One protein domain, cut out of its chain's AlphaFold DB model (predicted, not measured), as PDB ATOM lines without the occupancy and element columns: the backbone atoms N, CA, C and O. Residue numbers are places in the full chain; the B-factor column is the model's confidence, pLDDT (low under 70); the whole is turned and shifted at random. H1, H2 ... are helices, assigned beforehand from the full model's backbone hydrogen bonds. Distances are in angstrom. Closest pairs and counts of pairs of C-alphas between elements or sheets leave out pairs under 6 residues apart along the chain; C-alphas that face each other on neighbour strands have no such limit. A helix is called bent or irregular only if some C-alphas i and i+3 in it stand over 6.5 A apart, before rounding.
ATOM      1  N   GLU A 104     244.255 207.669 200.438       69.12
ATOM      2  CA  GLU A 104     245.141 208.434 201.325       69.12
ATOM      3  C   GLU A 104     244.924 208.065 202.798       69.12
ATOM      4  O   GLU A 104     245.877 207.899 203.559       69.12
ATOM      5  N   GLN A 105     243.671 207.842 203.196       79.69
ATOM      6  CA  GLN A 105     243.314 207.535 204.583       79.69
ATOM      7  C   GLN A 105     243.160 206.039 204.866       79.69
ATOM      8  O   GLN A 105     242.864 205.654 206.002       79.69
ATOM      9  N   PHE A 106     243.381 205.177 203.865       85.12
ATOM     10  CA  PHE A 106     243.234 203.728 204.003       85.12
ATOM     11  C   PHE A 106     244.000 203.200 205.218       85.12
ATOM     12  O   PHE A 106     243.451 202.431 206.007       85.12
ATOM     13  N   THR A 107     245.251 203.631 205.398       89.12
ATOM     14  CA  THR A 107     246.107 203.153 206.489       89.12
ATOM     15  C   THR A 107     245.527 203.497 207.861       89.12
ATOM     16  O   THR A 107     245.463 202.624 208.729       89.12
ATOM     17  N   ALA A 108     245.033 204.725 208.046       90.88
ATOM     18  CA  ALA A 108     244.397 205.169 209.288       90.88
ATOM     19  C   ALA A 108     243.121 204.359 209.593       90.88
ATOM     20  O   ALA A 108     242.923 203.844 210.699       90.88
ATOM     21  N   LEU A 109     242.275 204.150 208.584       90.94
ATOM     22  CA  LEU A 109     241.049 203.360 208.727       90.94
ATOM     23  C   LEU A 109     241.342 201.893 209.011       90.94
ATOM     24  O   LEU A 109     240.685 201.282 209.849       90.94
ATOM     25  N   TYR A 110     242.331 201.324 208.324       92.94
ATOM     26  CA  TYR A 110     242.750 199.946 208.517       92.94
ATOM     27  C   TYR A 110     243.283 199.731 209.936       92.94
ATOM     28  O   TYR A 110     242.870 198.775 210.591       92.94
ATOM     29  N   LYS A 111     244.117 200.648 210.450       94.31
ATOM     30  CA  LYS A 111     244.585 200.633 211.846       94.31
ATOM     31  C   LYS A 111     243.426 200.691 212.832       94.31
ATOM     32  O   LYS A 111     243.365 199.868 213.743       94.31
ATOM     33  N   THR A 112     242.471 201.592 212.617       94.94
ATOM     34  CA  THR A 112     241.317 201.714 213.519       94.94
ATOM     35  C   THR A 112     240.407 200.489 213.463       94.94
ATOM     36  O   THR A 112     239.934 200.014 214.493       94.94
ATOM     37  N   GLN A 113     240.188 199.932 212.271       94.50
ATOM     38  CA  GLN A 113     239.449 198.686 212.091       94.50
ATOM     39  C   GLN A 113     240.127 197.527 212.829       94.50
ATOM     40  O   GLN A 113     239.440 196.777 213.519       94.50
ATOM     41  N   LEU A 114     241.451 197.380 212.710       93.56
ATOM     42  CA  LEU A 114     242.198 196.348 213.432       93.56
ATOM     43  C   LEU A 114     242.124 196.552 214.946       93.56
ATOM     44  O   LEU A 114     241.853 195.598 215.664       93.56
ATOM     45  N   PHE A 115     242.300 197.785 215.424       92.88
ATOM     46  CA  PHE A 115     242.137 198.124 216.836       92.88
ATOM     47  C   PHE A 115     240.761 197.692 217.359       92.88
ATOM     48  O   PHE A 115     240.670 196.964 218.346       92.88
ATOM     49  N   PHE A 116     239.691 198.060 216.650       90.38
ATOM     50  CA  PHE A 116     238.328 197.701 217.027       90.38
ATOM     51  C   PHE A 116     238.107 196.181 217.030       90.38
ATOM     52  O   PHE A 116     237.527 195.642 217.969       90.38
ATOM     53  N   GLN A 117     238.604 195.473 216.013       89.56
ATOM     54  CA  GLN A 117     238.503 194.014 215.923       89.56
ATOM     55  C   GLN A 117     239.257 193.298 217.045       89.56
ATOM     56  O   GLN A 117     238.739 192.324 217.586       89.56
ATOM     57  N   THR A 118     240.447 193.777 217.413       89.19
ATOM     58  CA  THR A 118     241.219 193.224 218.533       89.19
ATOM     59  C   THR A 118     240.443 193.354 219.837       89.19
ATOM     60  O   THR A 118     240.329 192.376 220.568       89.19
ATOM     61  N   LEU A 119     239.833 194.516 220.096       86.00
ATOM     62  CA  LEU A 119     239.002 194.710 221.285       86.00
ATOM     63  C   LEU A 119     237.798 193.756 221.311       86.00
ATOM     64  O   LEU A 119     237.495 193.166 222.347       86.00
ATOM     65  N   GLU A 120     237.117 193.569 220.176       84.38
ATOM     66  CA  GLU A 120     235.994 192.627 220.092       84.38
ATOM     67  C   GLU A 120     236.427 191.171 220.299       84.38
ATOM     68  O   GLU A 120     235.710 190.415 220.957       84.38
ATOM     69  N   ALA A 121     237.591 190.780 219.778       82.19
ATOM     70  CA  ALA A 121     238.139 189.441 219.960       82.19
ATOM     71  C   ALA A 121     238.517 189.173 221.426       82.19
ATOM     72  O   ALA A 121     238.149 188.125 221.958       82.19
ATOM     73  N   SER A 122     239.177 190.128 222.094       80.00
ATOM     74  CA  SER A 122     239.517 190.020 223.519       80.00
ATOM     75  C   SER A 122     238.269 189.851 224.384       80.00
ATOM     76  O   SER A 122     238.218 188.957 225.226       80.00
ATOM     77  N   GLN A 123     237.208 190.623 224.115       76.94
ATOM     78  CA  GLN A 123     235.946 190.473 224.842       76.94
ATOM     79  C   GLN A 123     235.306 189.100 224.621       76.94
ATOM     80  O   GLN A 123     234.863 188.471 225.576       76.94
ATOM     81  N   GLN A 124     235.260 188.610 223.379       75.56
ATOM     82  CA  GLN A 124     234.696 187.289 223.096       75.56
ATOM     83  C   GLN A 124     235.455 186.170 223.821       75.56
ATOM     84  O   GLN A 124     234.835 185.208 224.273       75.56
ATOM     85  N   GLN A 125     236.779 186.291 223.948       73.94
ATOM     86  CA  GLN A 125     237.597 185.350 224.714       73.94
ATOM     87  C   GLN A 125     237.315 185.444 226.220       73.94
ATOM     88  O   GLN A 125     237.168 184.412 226.874       73.94
ATOM     89  N   ALA A 126     237.178 186.655 226.766       70.12
ATOM     90  CA  ALA A 126     236.823 186.860 228.170       70.12
ATOM     91  C   ALA A 126     235.434 186.283 228.512       70.12
ATOM     92  O   ALA A 126     235.292 185.569 229.509       70.12
ATOM     93  N   ASP A 127     234.440 186.515 227.644       69.38
ATOM     94  CA  ASP A 127     233.076 185.987 227.777       69.38
ATOM     95  C   ASP A 127     233.069 184.448 227.793       69.38
ATOM     96  O   ASP A 127     232.387 183.833 228.616       69.38
ATOM     97  N   GLN A 128     233.848 183.811 226.908       68.00
ATOM     98  CA  GLN A 128     233.962 182.348 226.827       68.00
ATOM     99  C   GLN A 128     234.652 181.736 228.048       68.00
ATOM    100  O   GLN A 128     234.277 180.650 228.484       68.00
ATOM    101  N   ASN A 129     235.623 182.443 228.624       65.62
ATOM    102  CA  ASN A 129     236.361 181.980 229.796       65.62
ATOM    103  C   ASN A 129     235.606 182.218 231.117       65.62
ATOM    104  O   ASN A 129     236.140 181.921 232.183       65.62
ATOM    105  N   GLY A 130     234.386 182.775 231.075       58.22
ATOM    106  CA  GLY A 130     233.600 183.112 232.269       58.22
ATOM    107  C   GLY A 130     234.252 184.182 233.154       58.22
ATOM    108  O   GLY A 130     233.812 184.412 234.279       58.22
ATOM    109  N   MET A 131     235.299 184.842 232.656       50.94
ATOM    110  CA  MET A 131     236.109 185.794 233.401       50.94
ATOM    111  C   MET A 131     235.619 187.201 233.064       50.94
ATOM    112  O   MET A 131     236.213 187.915 232.264       50.94
ATOM    113  N   TRP A 132     234.492 187.593 233.664       47.94
ATOM    114  CA  TRP A 132     234.017 188.978 233.633       47.94
ATOM    115  C   TRP A 132     234.973 189.843 234.466       47.94
ATOM    116  O   TRP A 132     234.746 190.092 235.647       47.94
ATOM    117  N   SER A 133     236.087 190.258 233.869       43.50
ATOM    118  CA  SER A 133     237.011 191.208 234.481       43.50
ATOM    119  C   SER A 133     236.532 192.628 234.165       43.50
ATOM    120  O   SER A 133     236.497 193.052 233.011       43.50
ATOM    121  N   CYS A 134     236.160 193.384 235.201       41.97
ATOM    122  CA  CYS A 134     235.814 194.809 235.125       41.97
ATOM    123  C   CYS A 134     237.017 195.724 234.793       41.97
ATOM    124  O   CYS A 134     236.914 196.933 234.968       41.97
ATOM    125  N   SER A 135     238.156 195.171 234.369       40.75
ATOM    126  CA  SER A 135     239.450 195.867 234.303       40.75
ATOM    127  C   SER A 135     240.058 195.996 232.903       40.75
ATOM    128  O   SER A 135     241.132 196.575 232.770       40.75
ATOM    129  N   GLU A 136     239.407 195.492 231.854       46.72
ATOM    130  CA  GLU A 136     239.888 195.651 230.473       46.72
ATOM    131  C   GLU A 136     239.233 196.852 229.776       46.72
ATOM    132  O   GLU A 136     238.099 197.191 230.124       46.72
ATOM    133  N   PRO A 137     239.905 197.500 228.796       50.69
ATOM    134  CA  PRO A 137     239.319 198.588 228.019       50.69
ATOM    135  C   PRO A 137     237.984 198.124 227.451       50.69
ATOM    136  O   PRO A 137     237.918 197.297 226.542       50.69
ATOM    137  N   HIS A 138     236.903 198.625 228.046       60.88
ATOM    138  CA  HIS A 138     235.575 198.143 227.740       60.88
ATOM    139  C   HIS A 138     235.311 198.405 226.258       60.88
ATOM    140  O   HIS A 138     235.248 199.556 225.824       60.88
ATOM    141  N   THR A 139     235.081 197.348 225.480       67.12
ATOM    142  CA  THR A 139     234.549 197.439 224.105       67.12
ATOM    143  C   THR A 139     233.320 198.347 224.015       67.12
ATOM    144  O   THR A 139     233.009 198.894 222.954       67.12
ATOM    145  N   GLY A 140     232.631 198.532 225.146       83.44
ATOM    146  CA  GLY A 140     231.569 199.502 225.346       83.44
ATOM    147  C   GLY A 140     231.952 200.925 224.947       83.44
ATOM    148  O   GLY A 140     231.125 201.579 224.321       83.44
ATOM    149  N   LEU A 141     233.170 201.405 225.224       91.06
ATOM    150  CA  LEU A 141     233.546 202.791 224.928       91.06
ATOM    151  C   LEU A 141     233.635 203.067 223.416       91.06
ATOM    152  O   LEU A 141     232.906 203.945 222.952       91.06
ATOM    153  N   PRO A 142     234.423 202.326 222.610       92.56
ATOM    154  CA  PRO A 142     234.413 202.501 221.157       92.56
ATOM    155  C   PRO A 142     233.021 202.339 220.534       92.56
ATOM    156  O   PRO A 142     232.643 203.108 219.649       92.56
ATOM    157  N   ARG A 143     232.222 201.374 221.017       92.69
ATOM    158  CA  ARG A 143     230.834 201.187 220.566       92.69
ATOM    159  C   ARG A 143     229.944 202.379 220.921       92.69
ATOM    160  O   ARG A 143     229.134 202.798 220.093       92.69
ATOM    161  N   LEU A 144     230.095 202.938 222.121       93.94
ATOM    162  CA  LEU A 144     229.350 204.105 222.586       93.94
ATOM    163  C   LEU A 144     229.712 205.349 221.774       93.94
ATOM    164  O   LEU A 144     228.809 206.024 221.293       93.94
ATOM    165  N   LEU A 145     231.002 205.604 221.547       95.50
ATOM    166  CA  LEU A 145     231.473 206.712 220.710       95.50
ATOM    167  C   LEU A 145     230.916 206.613 219.287       95.50
ATOM    168  O   LEU A 145     230.292 207.555 218.804       95.50
ATOM    169  N   LEU A 146     231.023 205.443 218.651       94.75
ATOM    170  CA  LEU A 146     230.421 205.217 217.333       94.75
ATOM    171  C   LEU A 146     228.900 205.419 217.349       94.75
ATOM    172  O   LEU A 146     228.348 205.977 216.404       94.75
ATOM    173  N   SER A 147     228.217 205.010 218.419       94.38
ATOM    174  CA  SER A 147     226.771 205.212 218.573       94.38
ATOM    175  C   SER A 147     226.391 206.687 218.721       94.38
ATOM    176  O   SER A 147     225.370 207.106 218.179       94.38
ATOM    177  N   ILE A 148     227.224 207.486 219.392       95.06
ATOM    178  CA  ILE A 148     227.070 208.943 219.498       95.06
ATOM    179  C   ILE A 148     227.286 209.598 218.126       95.06
ATOM    180  O   ILE A 148     226.428 210.346 217.652       95.06
ATOM    181  N   PHE A 149     228.389 209.273 217.441       94.00
ATOM    182  CA  PHE A 149     228.719 209.841 216.127       94.00
ATOM    183  C   PHE A 149     227.652 209.538 215.075       94.00
ATOM    184  O   PHE A 149     227.306 210.397 214.259       94.00
ATOM    185  N   LEU A 150     227.120 208.315 215.114       92.38
ATOM    186  CA  LEU A 150     226.164 207.780 214.148       92.38
ATOM    187  C   LEU A 150     224.719 207.837 214.652       92.38
ATOM    188  O   LEU A 150     223.849 207.187 214.064       92.38
ATOM    189  N   TYR A 151     224.443 208.615 215.705       91.19
ATOM    190  CA  TYR A 151     223.098 208.741 216.253       91.19
ATOM    191  C   TYR A 151     222.111 209.168 215.148       91.19
ATOM    192  O   TYR A 151     222.363 210.158 214.449       91.19
ATOM    193  N   PRO A 152     221.004 208.439 214.923       85.56
ATOM    194  CA  PRO A 152     220.091 208.715 213.820       85.56
ATOM    195  C   PRO A 152     219.615 210.172 213.780       85.56
ATOM    196  O   PRO A 152     219.190 210.724 214.791       85.56
ATOM    197  N   ARG A 153     219.662 210.781 212.585       76.94
ATOM    198  CA  ARG A 153     219.329 212.192 212.273       76.94
ATOM    199  C   ARG A 153     220.192 213.272 212.928       76.94
ATOM    200  O   ARG A 153     220.524 214.230 212.245       76.94
ATOM    201  N   PHE A 154     220.530 213.143 214.207       81.69
ATOM    202  CA  PHE A 154     221.167 214.224 214.970       81.69
ATOM    203  C   PHE A 154     222.655 213.989 215.247       81.69
ATOM    204  O   PHE A 154     223.383 214.941 215.527       81.69
ATOM    205  N   GLY A 155     223.130 212.747 215.135       82.50
ATOM    206  CA  GLY A 155     224.548 212.415 215.239       82.50
ATOM    207  C   GLY A 155     225.362 213.202 214.222       82.50
ATOM    208  O   GLY A 155     224.911 213.425 213.096       82.50
ATOM    209  N   LEU A 156     226.546 213.645 214.637       85.25
ATOM    210  CA  LEU A 156     227.377 214.576 213.881       85.25
ATOM    211  C   LEU A 156     227.592 214.125 212.430       85.25
ATOM    212  O   LEU A 156     227.368 214.900 211.504       85.25
ATOM    213  N   VAL A 157     227.912 212.842 212.231       86.38
ATOM    214  CA  VAL A 157     228.150 212.250 210.904       86.38
ATOM    215  C   VAL A 157     226.939 212.370 209.994       86.38
ATOM    216  O   VAL A 157     227.070 212.640 208.803       86.38
ATOM    217  N   ASN A 158     225.742 212.206 210.551       81.56
ATOM    218  CA  ASN A 158     224.504 212.271 209.785       81.56
ATOM    219  C   ASN A 158     224.145 213.704 209.356       81.56
ATOM    220  O   ASN A 158     223.317 213.859 208.459       81.56
ATOM    221  N   ARG A 159     224.764 214.734 209.955       78.50
ATOM    222  CA  ARG A 159     224.555 216.139 209.566       78.50
ATOM    223  C   ARG A 159     225.310 216.515 208.292       78.50
ATOM    224  O   ARG A 159     224.801 217.321 207.526       78.50
ATOM    225  N   PHE A 160     226.478 215.917 208.046       78.12
ATOM    226  CA  PHE A 160     227.281 216.195 206.847       78.12
ATOM    227  C   PHE A 160     227.265 215.055 205.814       78.12
ATOM    228  O   PHE A 160     227.423 215.306 204.620       78.12
ATOM    229  N   ILE A 161     226.994 213.810 206.225       79.69
ATOM    230  CA  ILE A 161     226.746 212.678 205.319       79.69
ATOM    231  C   ILE A 161     225.268 212.301 205.378       79.69
ATOM    232  O   ILE A 161     224.831 211.515 206.226       79.69
ATOM    233  N   ALA A 162     224.507 212.836 204.420       73.12
ATOM    234  CA  ALA A 162     223.080 212.576 204.308       73.12
ATOM    235  C   ALA A 162     222.789 211.060 204.230       73.12
ATOM    236  O   ALA A 162     223.335 210.365 203.357       73.12
ATOM    237  N   PRO A 163     221.920 210.532 205.108       70.38
ATOM    238  CA  PRO A 163     221.551 209.128 205.086       70.38
ATOM    239  C   PRO A 163     220.746 208.815 203.827       70.38
ATOM    240  O   PRO A 163     219.755 209.471 203.522       70.38
ATOM    241  N   ARG A 164     221.149 207.768 203.104       64.69
ATOM    242  CA  ARG A 164     220.432 207.298 201.904       64.69
ATOM    243  C   ARG A 164     219.264 206.356 202.208       64.69
ATOM    244  O   ARG A 164     218.526 205.984 201.306       64.69
ATOM    245  N   SER A 165     219.095 205.963 203.468       60.03
ATOM    246  CA  SER A 165     218.017 205.085 203.927       60.03
ATOM    247  C   SER A 165     217.158 205.790 204.968       60.03
ATOM    248  O   SER A 165     217.680 206.360 205.925       60.03
ATOM    249  N   SER A 166     215.837 205.721 204.802       55.91
ATOM    250  CA  SER A 166     214.880 206.255 205.768       55.91
ATOM    251  C   SER A 166     214.900 205.427 207.055       55.91
ATOM    252  O   SER A 166     214.566 204.243 207.055       55.91
ATOM    253  N   TYR A 167     215.280 206.053 208.167       61.41
ATOM    254  CA  TYR A 167     215.217 205.430 209.486       61.41
ATOM    255  C   TYR A 167     213.778 205.441 210.007       61.41
ATOM    256  O   TYR A 167     213.162 206.505 210.100       61.41
ATOM    257  N   ARG A 168     213.248 204.278 210.404       57.56
ATOM    258  CA  ARG A 168     212.121 204.245 211.345       57.56
ATOM    259  C   ARG A 168     212.700 204.511 212.728       57.56
ATOM    260  O   ARG A 168     213.359 203.647 213.294       57.56
ATOM    261  N   ILE A 169     212.523 205.733 213.215       60.06
ATOM    262  CA  ILE A 169     212.974 206.124 214.550       60.06
ATOM    263  C   ILE A 169     212.059 205.439 215.559       60.06
ATOM    264  O   ILE A 169     210.838 205.576 215.479       60.06
ATOM    265  N   THR A 170     212.644 204.671 216.474       63.16
ATOM    266  CA  THR A 170     211.915 204.161 217.633       63.16
ATOM    267  C   THR A 170     211.797 205.277 218.670       63.16
ATOM    268  O   THR A 170     212.630 206.176 218.731       63.16
ATOM    269  N   THR A 171     210.757 205.253 219.499       65.38
ATOM    270  CA  THR A 171     210.561 206.284 220.534       65.38
ATOM    271  C   THR A 171     211.553 206.162 221.694       65.38
ATOM    272  O   THR A 171     211.731 207.108 222.456       65.38
ATOM    273  N   LEU A 172     212.223 205.012 221.836       84.44
ATOM    274  CA  LEU A 172     213.138 204.737 222.940       84.44
ATOM    275  C   LEU A 172     214.572 205.167 222.606       84.44
ATOM    276  O   LEU A 172     215.187 204.683 221.650       84.44
ATOM    277  N   PHE A 173     215.130 206.027 223.460       85.81
ATOM    278  CA  PHE A 173     216.476 206.588 223.322       85.81
ATOM    279  C   PHE A 173     217.563 205.514 223.168       85.81
ATOM    280  O   PHE A 173     218.312 205.540 222.194       85.81
ATOM    281  N   GLN A 174     217.614 204.537 224.080       85.50
ATOM    282  CA  GLN A 174     218.640 203.486 224.070       85.50
ATOM    283  C   GLN A 174     218.600 202.641 222.791       85.50
ATOM    284  O   GLN A 174     219.639 202.281 222.243       85.50
ATOM    285  N   GLN A 175     217.399 202.340 222.292       85.88
ATOM    286  CA  GLN A 175     217.241 201.601 221.041       85.88
ATOM    287  C   GLN A 175     217.744 202.423 219.857       85.88
ATOM    288  O   GLN A 175     218.459 201.897 219.013       85.88
ATOM    289  N   THR A 176     217.419 203.717 219.825       87.38
ATOM    290  CA  THR A 176     217.868 204.631 218.767       87.38
ATOM    291  C   THR A 176     219.389 204.794 218.774       87.38
ATOM    292  O   THR A 176     220.011 204.741 217.714       87.38
ATOM    293  N   LEU A 177     219.995 204.919 219.960       89.44
ATOM    294  CA  LEU A 177     221.444 205.021 220.133       89.44
ATOM    295  C   LEU A 177     222.160 203.777 219.595       89.44
ATOM    296  O   LEU A 177     223.031 203.890 218.738       89.44
ATOM    297  N   ASN A 178     221.725 202.586 220.015       87.62
ATOM    298  CA  ASN A 178     222.322 201.325 219.570       87.62
ATOM    299  C   ASN A 178     222.040 201.007 218.092       87.62
ATOM    300  O   ASN A 178     222.831 200.324 217.440       87.62
ATOM    301  N   ALA A 179     220.914 201.481 217.553       87.81
ATOM    302  CA  ALA A 179     220.549 201.248 216.163       87.81
ATOM    303  C   ALA A 179     221.422 202.043 215.188       87.81
ATOM    304  O   ALA A 179     221.701 201.527 214.111       87.81
ATOM    305  N   GLY A 180     221.866 203.255 215.545       89.31
ATOM    306  CA  GLY A 180     222.584 204.175 214.651       89.31
ATOM    307  C   GLY A 180     223.686 203.511 213.818       89.31
ATOM    308  O   GLY A 180     223.571 203.466 212.590       89.31
ATOM    309  N   PRO A 181     224.702 202.899 214.447       91.81
ATOM    310  CA  PRO A 181     225.790 202.241 213.721       91.81
ATOM    311  C   PRO A 181     225.353 201.030 212.882       91.81
ATOM    312  O   PRO A 181     225.938 200.760 211.831       91.81
ATOM    313  N   LEU A 182     224.297 200.327 213.308       90.19
ATOM    314  CA  LEU A 182     223.738 199.161 212.610       90.19
ATOM    315  C   LEU A 182     223.016 199.536 211.313       90.19
ATOM    316  O   LEU A 182     222.944 198.725 210.394       90.19
ATOM    317  N   VAL A 183     222.461 200.745 211.244       86.94
ATOM    318  CA  VAL A 183     221.706 201.242 210.082       86.94
ATOM    319  C   VAL A 183     222.495 202.249 209.244       86.94
ATOM    320  O   VAL A 183     222.046 202.645 208.166       86.94
ATOM    321  N   ALA A 184     223.659 202.681 209.731       87.56
ATOM    322  CA  ALA A 184     224.559 203.573 209.020       87.56
ATOM    323  C   ALA A 184     225.044 202.945 207.699       87.56
ATOM    324  O   ALA A 184     225.227 201.735 207.579       87.56
ATOM    325  N   GLY A 185     225.258 203.769 206.680       85.69
ATOM    326  CA  GLY A 185     225.963 203.395 205.460       85.69
ATOM    327  C   GLY A 185     227.468 203.313 205.670       85.69
ATOM    328  O   GLY A 185     227.991 203.744 206.699       85.69
ATOM    329  N   ILE A 186     228.181 202.807 204.663       88.12
ATOM    330  CA  ILE A 186     229.635 202.643 204.772       88.12
ATOM    331  C   ILE A 186     230.356 203.983 204.943       88.12
ATOM    332  O   ILE A 186     231.237 204.071 205.780       88.12
ATOM    333  N   ALA A 187     229.930 205.035 204.235       85.75
ATOM    334  CA  ALA A 187     230.520 206.373 204.325       85.75
ATOM    335  C   ALA A 187     230.384 206.967 205.735       85.75
ATOM    336  O   ALA A 187     231.301 207.590 206.261       85.75
ATOM    337  N   GLN A 188     229.239 206.725 206.375       88.00
ATOM    338  CA  GLN A 188     228.982 207.192 207.731       88.00
ATOM    339  C   GLN A 188     229.859 206.428 208.729       88.00
ATOM    340  O   GLN A 188     230.565 207.040 209.528       88.00
ATOM    341  N   ARG A 189     229.880 205.091 208.645       91.00
ATOM    342  CA  ARG A 189     230.747 204.267 209.499       91.00
ATOM    343  C   ARG A 189     232.223 204.585 209.298       91.00
ATOM    344  O   ARG A 189     232.946 204.655 210.275       91.00
ATOM    345  N   TRP A 190     232.649 204.825 208.064       90.31
ATOM    346  CA  TRP A 190     234.003 205.246 207.717       90.31
ATOM    347  C   TRP A 190     234.391 206.538 208.445       90.31
ATOM    348  O   TRP A 190     235.408 206.555 209.128       90.31
ATOM    349  N   ALA A 191     233.530 207.562 208.422       89.06
ATOM    350  CA  ALA A 191     233.795 208.821 209.122       89.06
ATOM    351  C   ALA A 191     233.828 208.621 210.644       89.06
ATOM    352  O   ALA A 191     234.709 209.137 211.326       89.06
ATOM    353  N   GLY A 192     232.898 207.819 211.175       92.56
ATOM    354  CA  GLY A 192     232.879 207.446 212.589       92.56
ATOM    355  C   GLY A 192     234.141 206.698 213.025       92.56
ATOM    356  O   GLY A 192     234.689 206.998 214.080       92.56
ATOM    357  N   MET A 193     234.624 205.760 212.207       93.75
ATOM    358  CA  MET A 193     235.855 205.012 212.459       93.75
ATOM    359  C   MET A 193     237.082 205.917 212.378       93.75
ATOM    360  O   MET A 193     237.975 205.788 213.201       93.75
ATOM    361  N   LEU A 194     237.130 206.865 211.445       91.69
ATOM    362  CA  LEU A 194     238.251 207.796 211.360       91.69
ATOM    363  C   LEU A 194     238.347 208.692 212.605       91.69
ATOM    364  O   LEU A 194     239.410 208.784 213.216       91.69
ATOM    365  N   MET A 195     237.220 209.277 213.028       92.75
ATOM    366  CA  MET A 195     237.147 210.066 214.265       92.75
ATOM    367  C   MET A 195     237.486 209.223 215.496       92.75
ATOM    368  O   MET A 195     238.172 209.697 216.395       92.75
ATOM    369  N   LEU A 196     237.043 207.962 215.535       94.88
ATOM    370  CA  LEU A 196     237.390 207.039 216.611       94.88
ATOM    371  C   LEU A 196     238.908 206.830 216.690       94.88
ATOM    372  O   LEU A 196     239.479 206.966 217.765       94.88
ATOM    373  N   GLY A 197     239.570 206.529 215.572       95.00
ATOM    374  CA  GLY A 197     241.018 206.314 215.572       95.00
ATOM    375  C   GLY A 197     241.810 207.564 215.942       95.00
ATOM    376  O   GLY A 197     242.833 207.448 216.613       95.00
ATOM    377  N   TRP A 198     241.297 208.743 215.577       94.50
ATOM    378  CA  TRP A 198     241.870 210.026 215.975       94.50
ATOM    379  C   TRP A 198     241.788 210.234 217.490       94.50
ATOM    380  O   TRP A 198     242.808 210.476 218.121       94.50
ATOM    381  N   LEU A 199     240.614 210.035 218.104       95.12
ATOM    382  CA  LEU A 199     240.450 210.170 219.560       95.12
ATOM    383  C   LEU A 199     241.305 209.182 220.364       95.12
ATOM    384  O   LEU A 199     241.716 209.497 221.477       95.12
ATOM    385  N   PHE A 200     241.550 207.991 219.816       94.56
ATOM    386  CA  PHE A 200     242.415 206.979 220.423       94.56
ATOM    387  C   PHE A 200     243.899 207.132 220.051       94.56
ATOM    388  O   PHE A 200     244.692 206.272 220.426       94.56
ATOM    389  N   GLU A 201     244.274 208.196 219.333       94.12
ATOM    390  CA  GLU A 201     245.665 208.521 218.979       94.12
ATOM    391  C   GLU A 201     246.392 207.354 218.274       94.12
ATOM    392  O   GLU A 201     247.570 207.083 218.494       94.12
ATOM    393  N   LEU A 202     245.683 206.634 217.392       93.69
ATOM    394  CA  LEU A 202     246.195 205.419 216.732       93.69
ATOM    395  C   LEU A 202     247.154 205.691 215.559       93.69
ATOM    396  O   LEU A 202     247.628 204.754 214.903       93.69
ATOM    397  N   PHE A 203     247.388 206.957 215.230       92.75
ATOM    398  CA  PHE A 203     248.036 207.379 213.993       92.75
ATOM    399  C   PHE A 203     249.454 207.887 214.248       92.75
ATOM    400  O   PHE A 203     249.755 208.489 215.273       92.75
ATOM    401  N   THR A 204     250.348 207.641 213.293       87.62
ATOM    402  CA  THR A 204     251.673 208.277 213.285       87.62
ATOM    403  C   THR A 204     251.528 209.781 213.028       87.62
ATOM    404  O   THR A 204     250.520 210.181 212.449       87.62
ATOM    405  N   PRO A 205     252.527 210.624 213.351       85.62
ATOM    406  CA  PRO A 205     252.418 212.071 213.143       85.62
ATOM    407  C   PRO A 205     252.016 212.469 211.717       85.62
ATOM    408  O   PRO A 205     251.169 213.333 211.537       85.62
ATOM    409  N   ARG A 206     252.557 211.779 210.701       83.25
ATOM    410  CA  ARG A 206     252.210 212.013 209.293       83.25
ATOM    411  C   ARG A 206     250.746 211.687 208.993       83.25
ATOM    412  O   ARG A 206     250.052 212.496 208.399       83.25
ATOM    413  N   GLU A 207     250.291 210.508 209.408       84.69
ATOM    414  CA  GLU A 207     248.895 210.094 209.223       84.69
ATOM    415  C   GLU A 207     247.942 211.001 210.017       84.69
ATOM    416  O   GLU A 207     246.855 211.302 209.538       84.69
ATOM    417  N   SER A 208     248.355 211.461 211.204       83.06
ATOM    418  CA  SER A 208     247.577 212.397 212.020       83.06
ATOM    419  C   SER A 208     247.345 213.701 211.274       83.06
ATOM    420  O   SER A 208     246.213 214.152 211.232       83.06
ATOM    421  N   THR A 209     248.358 214.256 210.598       84.50
ATOM    422  CA  THR A 209     248.204 215.485 209.800       84.50
ATOM    423  C   THR A 209     247.165 215.335 208.685       84.50
ATOM    424  O   THR A 209     246.332 216.224 208.490       84.50
ATOM    425  N   ASP A 210     247.173 214.208 207.969       82.00
ATOM    426  CA  ASP A 210     246.214 213.947 206.887       82.00
ATOM    427  C   ASP A 210     244.785 213.791 207.437       82.00
ATOM    428  O   ASP A 210     243.815 214.312 206.873       82.00
ATOM    429  N   VAL A 211     244.653 213.103 208.577       84.44
ATOM    430  CA  VAL A 211     243.373 212.908 209.266       84.44
ATOM    431  C   VAL A 211     242.859 214.213 209.866       84.44
ATOM    432  O   VAL A 211     241.692 214.538 209.675       84.44
ATOM    433  N   GLU A 212     243.703 214.985 210.537       85.56
ATOM    434  CA  GLU A 212     243.378 216.296 211.103       85.56
ATOM    435  C   GLU A 212     242.919 217.250 210.009       85.56
ATOM    436  O   GLU A 212     241.852 217.833 210.133       85.56
ATOM    437  N   SER A 213     243.620 217.299 208.874       83.38
ATOM    438  CA  SER A 213     243.200 218.105 207.721       83.38
ATOM    439  C   SER A 213     241.798 217.726 207.230       83.38
ATOM    440  O   SER A 213     241.013 218.582 206.817       83.38
ATOM    441  N   PHE A 214     241.455 216.434 207.241       80.50
ATOM    442  CA  PHE A 214     240.104 215.980 206.913       80.50
ATOM    443  C   PHE A 214     239.084 216.365 207.992       80.50
ATOM    444  O   PHE A 214     237.997 216.850 207.666       80.50
ATOM    445  N   ILE A 215     239.436 216.167 209.261       83.00
ATOM    446  CA  ILE A 215     238.607 216.492 210.421       83.00
ATOM    447  C   ILE A 215     238.334 217.995 210.482       83.00
ATOM    448  O   ILE A 215     237.198 218.369 210.728       83.00
ATOM    449  N   GLU A 216     239.305 218.850 210.173       84.69
ATOM    450  CA  GLU A 216     239.152 220.302 210.081       84.69
ATOM    451  C   GLU A 216     238.188 220.701 208.963       84.69
ATOM    452  O   GLU A 216     237.290 221.514 209.183       84.69
ATOM    453  N   ARG A 217     238.306 220.103 207.768       81.75
ATOM    454  CA  ARG A 217     237.363 220.361 206.661       81.75
ATOM    455  C   ARG A 217     235.939 219.946 207.023       81.75
ATOM    456  O   ARG A 217     234.993 220.690 206.767       81.75
ATOM    457  N   ALA A 218     235.777 218.763 207.616       78.00
ATOM    458  CA  ALA A 218     234.479 218.283 208.085       78.00
ATOM    459  C   ALA A 218     233.954 219.128 209.259       78.00
ATOM    460  O   ALA A 218     232.764 219.437 209.325       78.00
ATOM    461  N   GLY A 219     234.849 219.537 210.151       80.69
ATOM    462  CA  GLY A 219     234.589 220.339 211.336       80.69
ATOM    463  C   GLY A 219     234.162 221.757 211.013       80.69
ATOM    464  O   GLY A 219     233.200 222.237 211.602       80.69
ATOM    465  N   ALA A 220     234.741 222.382 209.989       81.81
ATOM    466  CA  ALA A 220     234.293 223.678 209.488       81.81
ATOM    467  C   ALA A 220     232.821 223.650 209.031       81.81
ATOM    468  O   ALA A 220     232.088 224.612 209.238       81.81
ATOM    469  N   ILE A 221     232.368 222.531 208.455       78.25
ATOM    470  CA  ILE A 221     230.967 222.337 208.042       78.25
ATOM    471  C   ILE A 221     230.079 222.012 209.253       78.25
ATOM    472  O   ILE A 221     228.926 222.436 209.315       78.25
ATOM    473  N   ALA A 222     230.598 221.233 210.202       76.31
ATOM    474  CA  ALA A 222     229.834 220.694 211.323       76.31
ATOM    475  C   ALA A 222     229.889 221.545 212.610       76.31
ATOM    476  O   ALA A 222     229.153 221.249 213.553       76.31
ATOM    477  N   GLY A 223     230.720 222.590 212.645       81.44
ATOM    478  CA  GLY A 223     230.884 223.521 213.762       81.44
ATOM    479  C   GLY A 223     231.838 223.055 214.868       81.44
ATOM    480  O   GLY A 223     231.554 223.307 216.036       81.44
ATOM    481  N   PHE A 224     232.933 222.362 214.538       87.19
ATOM    482  CA  PHE A 224     233.962 221.970 215.510       87.19
ATOM    483  C   PHE A 224     235.384 222.111 214.937       87.19
ATOM    484  O   PHE A 224     235.571 222.065 213.723       87.19
ATOM    485  N   HIS A 225     236.382 222.284 215.808       87.88
ATOM    486  CA  HIS A 225     237.773 222.579 215.421       87.88
ATOM    487  C   HIS A 225     238.825 221.754 216.173       87.88
ATOM    488  O   HIS A 225     239.971 221.685 215.754       87.88
ATOM    489  N   ASP A 226     238.443 221.129 217.279       91.38
ATOM    490  CA  ASP A 226     239.315 220.340 218.142       91.38
ATOM    491  C   ASP A 226     238.507 219.212 218.802       91.38
ATOM    492  O   ASP A 226     237.288 219.100 218.618       91.38
ATOM    493  N   ALA A 227     239.171 218.344 219.568       94.56
ATOM    494  CA  ALA A 227     238.503 217.206 220.192       94.56
ATOM    495  C   ALA A 227     237.440 217.648 221.214       94.56
ATOM    496  O   ALA A 227     236.383 217.019 221.314       94.56
ATOM    497  N   ARG A 228     237.667 218.761 221.923       95.50
ATOM    498  CA  ARG A 228     236.717 219.306 222.903       95.50
ATOM    499  C   ARG A 228     235.438 219.815 222.235       95.50
ATOM    500  O   ARG A 228     234.340 219.395 222.595       95.50
ATOM    501  N   SER A 229     235.558 220.674 221.233       93.25
ATOM    502  CA  SER A 229     234.436 221.180 220.436       93.25
ATOM    503  C   SER A 229     233.737 220.066 219.655       93.25
ATOM    504  O   SER A 229     232.515 220.111 219.520       93.25
ATOM    505  N   LEU A 230     234.457 219.018 219.229       93.69
ATOM    506  CA  LEU A 230     233.850 217.800 218.683       93.69
ATOM    507  C   LEU A 230     232.937 217.125 219.720       93.69
ATOM    508  O   LEU A 230     231.801 216.765 219.401       93.69
ATOM    509  N   GLY A 231     233.417 216.982 220.958       95.00
ATOM    510  CA  GLY A 231     232.640 216.487 222.096       95.00
ATOM    511  C   GLY A 231     231.364 217.290 222.319       95.00
ATOM    512  O   GLY A 231     230.270 216.720 222.343       95.00
ATOM    513  N   ALA A 232     231.489 218.615 222.382       93.25
ATOM    514  CA  ALA A 232     230.355 219.521 222.530       93.25
ATOM    515  C   ALA A 232     229.350 219.383 221.371       93.25
ATOM    516  O   ALA A 232     228.150 219.236 221.596       93.25
ATOM    517  N   ALA A 233     229.832 219.343 220.125       91.19
ATOM    518  CA  ALA A 233     228.994 219.203 218.935       91.19
ATOM    519  C   ALA A 233     228.272 217.845 218.861       91.19
ATOM    520  O   ALA A 233     227.210 217.741 218.234       91.19
ATOM    521  N   CYS A 234     228.827 216.802 219.484       92.88
ATOM    522  CA  CYS A 234     228.233 215.469 219.562       92.88
ATOM    523  C   CYS A 234     227.135 215.345 220.626       92.88
ATOM    524  O   CYS A 234     226.330 214.412 220.550       92.88
ATOM    525  N   ASN A 235     227.064 216.264 221.593       92.88
ATOM    526  CA  ASN A 235     226.035 216.242 222.623       92.88
ATOM    527  C   ASN A 235     224.716 216.848 222.112       92.88
ATOM    528  O   ASN A 235     224.393 218.008 222.336       92.88
ATOM    529  N   VAL A 236     223.947 216.030 221.393       89.06
ATOM    530  CA  VAL A 236     222.615 216.381 220.853       89.06
ATOM    531  C   VAL A 236     221.461 215.896 221.714       89.06
ATOM    532  O   VAL A 236     220.314 215.834 221.267       89.06
ATOM    533  N   PHE A 237     221.771 215.448 222.920       90.44
ATOM    534  CA  PHE A 237     220.820 214.772 223.776       90.44
ATOM    535  C   PHE A 237     220.215 215.767 224.762       90.44
ATOM    536  O   PHE A 237     220.807 216.793 225.080       90.44
ATOM    537  N   ASN A 238     219.022 215.460 225.272       90.06
ATOM    538  CA  ASN A 238     218.501 216.198 226.421       90.06
ATOM    539  C   ASN A 238     219.402 215.978 227.654       90.06
ATOM    540  O   ASN A 238     220.173 215.015 227.689       90.06
ATOM    541  N   SER A 239     219.276 216.834 228.669       89.44
ATOM    542  CA  SER A 239     220.111 216.796 229.882       89.44
ATOM    543  C   SER A 239     220.156 215.413 230.541       89.44
ATOM    544  O   SER A 239     221.233 214.890 230.812       89.44
ATOM    545  N   LEU A 240     219.001 214.755 230.690       90.06
ATOM    546  CA  LEU A 240     218.912 213.418 231.286       90.06
ATOM    547  C   LEU A 240     219.773 212.382 230.543       90.06
ATOM    548  O   LEU A 240     220.520 211.624 231.161       90.06
ATOM    549  N   HIS A 241     219.652 212.310 229.217       91.69
ATOM    550  CA  HIS A 241     220.412 211.359 228.407       91.69
ATOM    551  C   HIS A 241     221.887 211.763 228.293       91.69
ATOM    552  O   HIS A 241     222.754 210.891 228.359       91.69
ATOM    553  N   SER A 242     222.165 213.064 228.169       93.06
ATOM    554  CA  SER A 242     223.509 213.649 228.177       93.06
ATOM    555  C   SER A 242     224.286 213.210 229.420       93.06
ATOM    556  O   SER A 242     225.362 212.625 229.294       93.06
ATOM    557  N   ASP A 243     223.701 213.360 230.611       92.62
ATOM    558  CA  ASP A 243     224.353 213.013 231.876       92.62
ATOM    559  C   ASP A 243     224.650 211.512 231.994       92.62
ATOM    560  O   ASP A 243     225.700 211.110 232.503       92.62
ATOM    561  N   VAL A 244     223.738 210.660 231.508       92.38
ATOM    562  CA  VAL A 244     223.940 209.204 231.485       92.38
ATOM    563  C   VAL A 244     225.093 208.833 230.557       92.38
ATOM    564  O   VAL A 244     225.948 208.031 230.939       92.38
ATOM    565  N   ILE A 245     225.146 209.418 229.358       94.12
ATOM    566  CA  ILE A 245     226.221 209.163 228.395       94.12
ATOM    567  C   ILE A 245     227.556 209.678 228.939       94.12
ATOM    568  O   ILE A 245     228.526 208.927 228.961       94.12
ATOM    569  N   ALA A 246     227.603 210.912 229.446       94.88
ATOM    570  CA  ALA A 246     228.806 211.522 230.009       94.88
ATOM    571  C   ALA A 246     229.367 210.719 231.192       94.88
ATOM    572  O   ALA A 246     230.582 210.609 231.364       94.88
ATOM    573  N   ARG A 247     228.493 210.126 232.015       92.88
ATOM    574  CA  ARG A 247     228.908 209.214 233.087       92.88
ATOM    575  C   ARG A 247     229.549 207.946 232.526       92.88
ATOM    576  O   ARG A 247     230.644 207.600 232.949       92.88
ATOM    577  N   ARG A 248     228.917 207.299 231.540       92.19
ATOM    578  CA  ARG A 248     229.456 206.084 230.900       92.19
ATOM    579  C   ARG A 248     230.777 206.326 230.178       92.19
ATOM    580  O   ARG A 248     231.670 205.494 230.273       92.19
ATOM    581  N   LEU A 249     230.919 207.464 229.500       93.62
ATOM    582  CA  LEU A 249     232.170 207.855 228.849       93.62
ATOM    583  C   LEU A 249     233.319 207.962 229.860       93.62
ATOM    584  O   LEU A 249     234.398 207.444 229.597       93.62
ATOM    585  N   ARG A 250     233.075 208.572 231.029       92.06
ATOM    586  CA  ARG A 250     234.063 208.669 232.114       92.06
ATOM    587  C   ARG A 250     234.360 207.323 232.768       92.06
ATOM    588  O   ARG A 250     235.522 207.016 232.996       92.06
ATOM    589  N   GLU A 251     233.327 206.528 233.050       90.12
ATOM    590  CA  GLU A 251     233.469 205.191 233.646       90.12
ATOM    591  C   GLU A 251     234.302 204.249 232.772       90.12
ATOM    592  O   GLU A 251     235.048 203.432 233.300       90.12
ATOM    593  N   TRP A 252     234.169 204.343 231.446       90.06
ATOM    594  CA  TRP A 252     234.850 203.445 230.511       90.06
ATOM    595  C   TRP A 252     236.136 204.014 229.907       90.06
ATOM    596  O   TRP A 252     236.721 203.386 229.023       90.06
ATOM    597  N   MET A 253     236.572 205.193 230.352       88.81
ATOM    598  CA  MET A 253     237.803 205.813 229.878       88.81
ATOM    599  C   MET A 253     239.019 204.964 230.300       88.81
ATOM    600  O   MET A 253     239.129 204.609 231.476       88.81
ATOM    601  N   PRO A 254     239.932 204.615 229.373       85.56
ATOM    602  CA  PRO A 254     241.120 203.834 229.710       85.56
ATOM    603  C   PRO A 254     242.081 204.634 230.601       85.56
ATOM    604  O   PRO A 254     242.088 205.862 230.570       85.56
ATOM    605  N   ASN A 255     242.919 203.929 231.365       82.62
ATOM    606  CA  ASN A 255     244.002 204.517 232.150       82.62
ATOM    607  C   ASN A 255     245.343 203.860 231.754       82.62
ATOM    608  O   ASN A 255     245.486 202.653 231.973       82.62
ATOM    609  N   PRO A 256     246.312 204.596 231.178       85.31
ATOM    610  CA  PRO A 256     246.264 206.029 230.857       85.31
ATOM    611  C   PRO A 256     245.273 206.360 229.729       85.31
ATOM    612  O   PRO A 256     245.082 205.571 228.801       85.31
ATOM    613  N   SER A 257     244.639 207.534 229.816       87.94
ATOM    614  CA  SER A 257     243.686 208.022 228.814       87.94
ATOM    615  C   SER A 257     244.396 208.800 227.700       87.94
ATOM    616  O   SER A 257     245.191 209.684 228.026       87.94
ATOM    617  N   PRO A 258     244.077 208.556 226.414       93.44
ATOM    618  CA  PRO A 258     244.492 209.431 225.317       93.44
ATOM    619  C   PRO A 258     244.063 210.883 225.570       93.44
ATOM    620  O   PRO A 258     242.951 211.127 226.057       93.44
ATOM    621  N   ALA A 259     244.919 211.846 225.232       95.50
ATOM    622  CA  ALA A 259     244.670 213.258 225.510       95.50
ATOM    623  C   ALA A 259     243.475 213.785 224.701       95.50
ATOM    624  O   ALA A 259     242.621 214.493 225.242       95.50
ATOM    625  N   LEU A 260     243.364 213.389 223.429       95.75
ATOM    626  CA  LEU A 260     242.231 213.761 222.576       95.75
ATOM    627  C   LEU A 260     240.903 213.190 223.093       95.75
ATOM    628  O   LEU A 260     239.892 213.894 223.123       95.75
ATOM    629  N   LEU A 261     240.897 211.940 223.564       95.94
ATOM    630  CA  LEU A 261     239.709 211.339 224.173       95.94
ATOM    631  C   LEU A 261     239.278 212.092 225.439       95.94
ATOM    632  O   LEU A 261     238.086 212.335 225.629       95.94
ATOM    633  N   GLN A 262     240.230 212.482 226.287       96.00
ATOM    634  CA  GLN A 262     239.934 213.258 227.488       96.00
ATOM    635  C   GLN A 262     239.284 214.605 227.133       96.00
ATOM    636  O   GLN A 262     238.218 214.928 227.660       96.00
ATOM    637  N   GLN A 263     239.864 215.346 226.183       96.56
ATOM    638  CA  GLN A 263     239.305 216.615 225.705       96.56
ATOM    639  C   GLN A 263     237.883 216.447 225.155       96.56
ATOM    640  O   GLN A 263     237.001 217.252 225.461       96.56
ATOM    641  N   PHE A 264     237.639 215.383 224.387       97.06
ATOM    642  CA  PHE A 264     236.308 215.054 223.881       97.06
ATOM    643  C   PHE A 264     235.290 214.850 225.007       97.06
ATOM    644  O   PHE A 264     234.193 215.407 224.954       97.06
ATOM    645  N   ILE A 265     235.637 214.077 226.038       95.88
ATOM    646  CA  ILE A 265     234.730 213.790 227.158       95.88
ATOM    647  C   ILE A 265     234.437 215.057 227.970       95.88
ATOM    648  O   ILE A 265     233.293 215.263 228.390       95.88
ATOM    649  N   GLU A 266     235.437 215.920 228.161       95.38
ATOM    650  CA  GLU A 266     235.267 217.229 228.800       95.38
ATOM    651  C   GLU A 266     234.259 218.084 228.023       95.38
ATOM    652  O   GLU A 266     233.233 218.480 228.577       95.38
ATOM    653  N   GLY A 267     234.475 218.272 226.719       95.38
ATOM    654  CA  GLY A 267     233.580 219.078 225.888       95.38
ATOM    655  C   GLY A 267     232.169 218.502 225.764       95.38
ATOM    656  O   GLY A 267     231.190 219.246 225.780       95.38
ATOM    657  N   PHE A 268     232.033 217.172 225.716       95.69
ATOM    658  CA  PHE A 268     230.723 216.516 225.739       95.69
ATOM    659  C   PHE A 268     229.960 216.824 227.036       95.69
ATOM    660  O   PHE A 268     228.744 217.024 227.011       95.69
ATOM    661  N   SER A 269     230.667 216.886 228.167       92.69
ATOM    662  CA  SER A 269     230.076 217.079 229.496       92.69
ATOM    663  C   SER A 269     229.705 218.539 229.797       92.69
ATOM    664  O   SER A 269     228.777 218.778 230.567       92.69
ATOM    665  N   GLU A 270     230.382 219.517 229.189       83.62
ATOM    666  CA  GLU A 270     230.155 220.955 229.433       83.62
ATOM    667  C   GLU A 270     228.792 221.468 228.921       83.62
ATOM    668  O   GLU A 270     228.215 222.395 229.493       83.62
ATOM    669  N   VAL A 271     228.233 220.857 227.868       61.84
ATOM    670  CA  VAL A 271     226.997 221.337 227.212       61.84
ATOM    671  C   VAL A 271     225.727 221.057 228.033       61.84
ATOM    672  O   VAL A 271     224.727 221.750 227.857       61.84
ATOM    673  N   SER A 272     225.768 220.134 229.007       49.97
ATOM    674  CA  SER A 272     224.604 219.764 229.844       49.97
ATOM    675  C   SER A 272     224.054 220.922 230.706       49.97
ATOM    676  O   SER A 272     222.984 220.802 231.296       49.97
TER     677      SER A 272
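AT A GLANCE: This is residues 104 to 272 of the 275 residues of an uncharacterized protein of Pseudomonas sp. SK (UniProt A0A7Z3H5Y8). Crossed helices pack round H2 and H5 in the middle, with long H1 crossing the late part of H5 and its far end reaching away from the body. H7 and H8 pack on H9 at one side, H6 packs on H5, and H4 on H2. The 169 printed residues include nine named helices, H1 to H9, and no named strand: all helix, mostly crossed. It is compact, with a radius of gyration of the C-alphas of 15.6 A and spans of 45 by 43 by 32 A.

IN THESE COORDINATES: H1, residues 106 to 128, begins at C-alpha 106 (243.234, 203.728, 204.003) and is 32.6 A long. H2 is 140 to 149, H3 156 to 160, H4 173 to 183, H5 186 to 199 (19.8 A), H6 205 to 222 (24.2 A), H7 227 to 234, H8 239 to 251 and H9 259 to 272 (21.5 A), ending at C-alpha 272 (224.604, 219.764, 229.844). H4 is only just irregular: C-alphas 178 and 181 are 6.9 A apart.

HOW THE PARTS SIT: H5 is the hub, touching H1, H2, H3, H6 and H9. With residues 108 to 113 alone, H1 touches H5, about perpendicular at 83 degrees; the closest C-alphas, Thr 112 and Gly 197, are 5.0 A apart. H2 touches H4, closest C-alphas Ser 147 and Leu 177, 5.6 A. H7 touches H9, closest C-alphas Gly 231 and Phe 268, 4.1 A. H8 and H9 form a helical hairpin, closest C-alphas Ser 239 and Ser 272, 5.4 A, at a shallow tilt of 23 degrees, opposite ways. H1 and H9 are apart. Every O i to N i+4 pair is within hydrogen-bond range in H1, H2, H5, H7 and H8; H4 has 5 of 7, H6 13 of 14, H9 8 of 10, and H3 0 of 1, with 2 of 2 O i to N i+3 pairs.

THE WHOLE: The C-alphas farthest apart, of Gly 130 and Ala 220, are 46.5 A apart. The printed part has no cut; the links H1 to H2 and H3 to H4 are long. pLDDT is under 70 at residues 104, 127 to 139, 164 to 171 and 271 to 272.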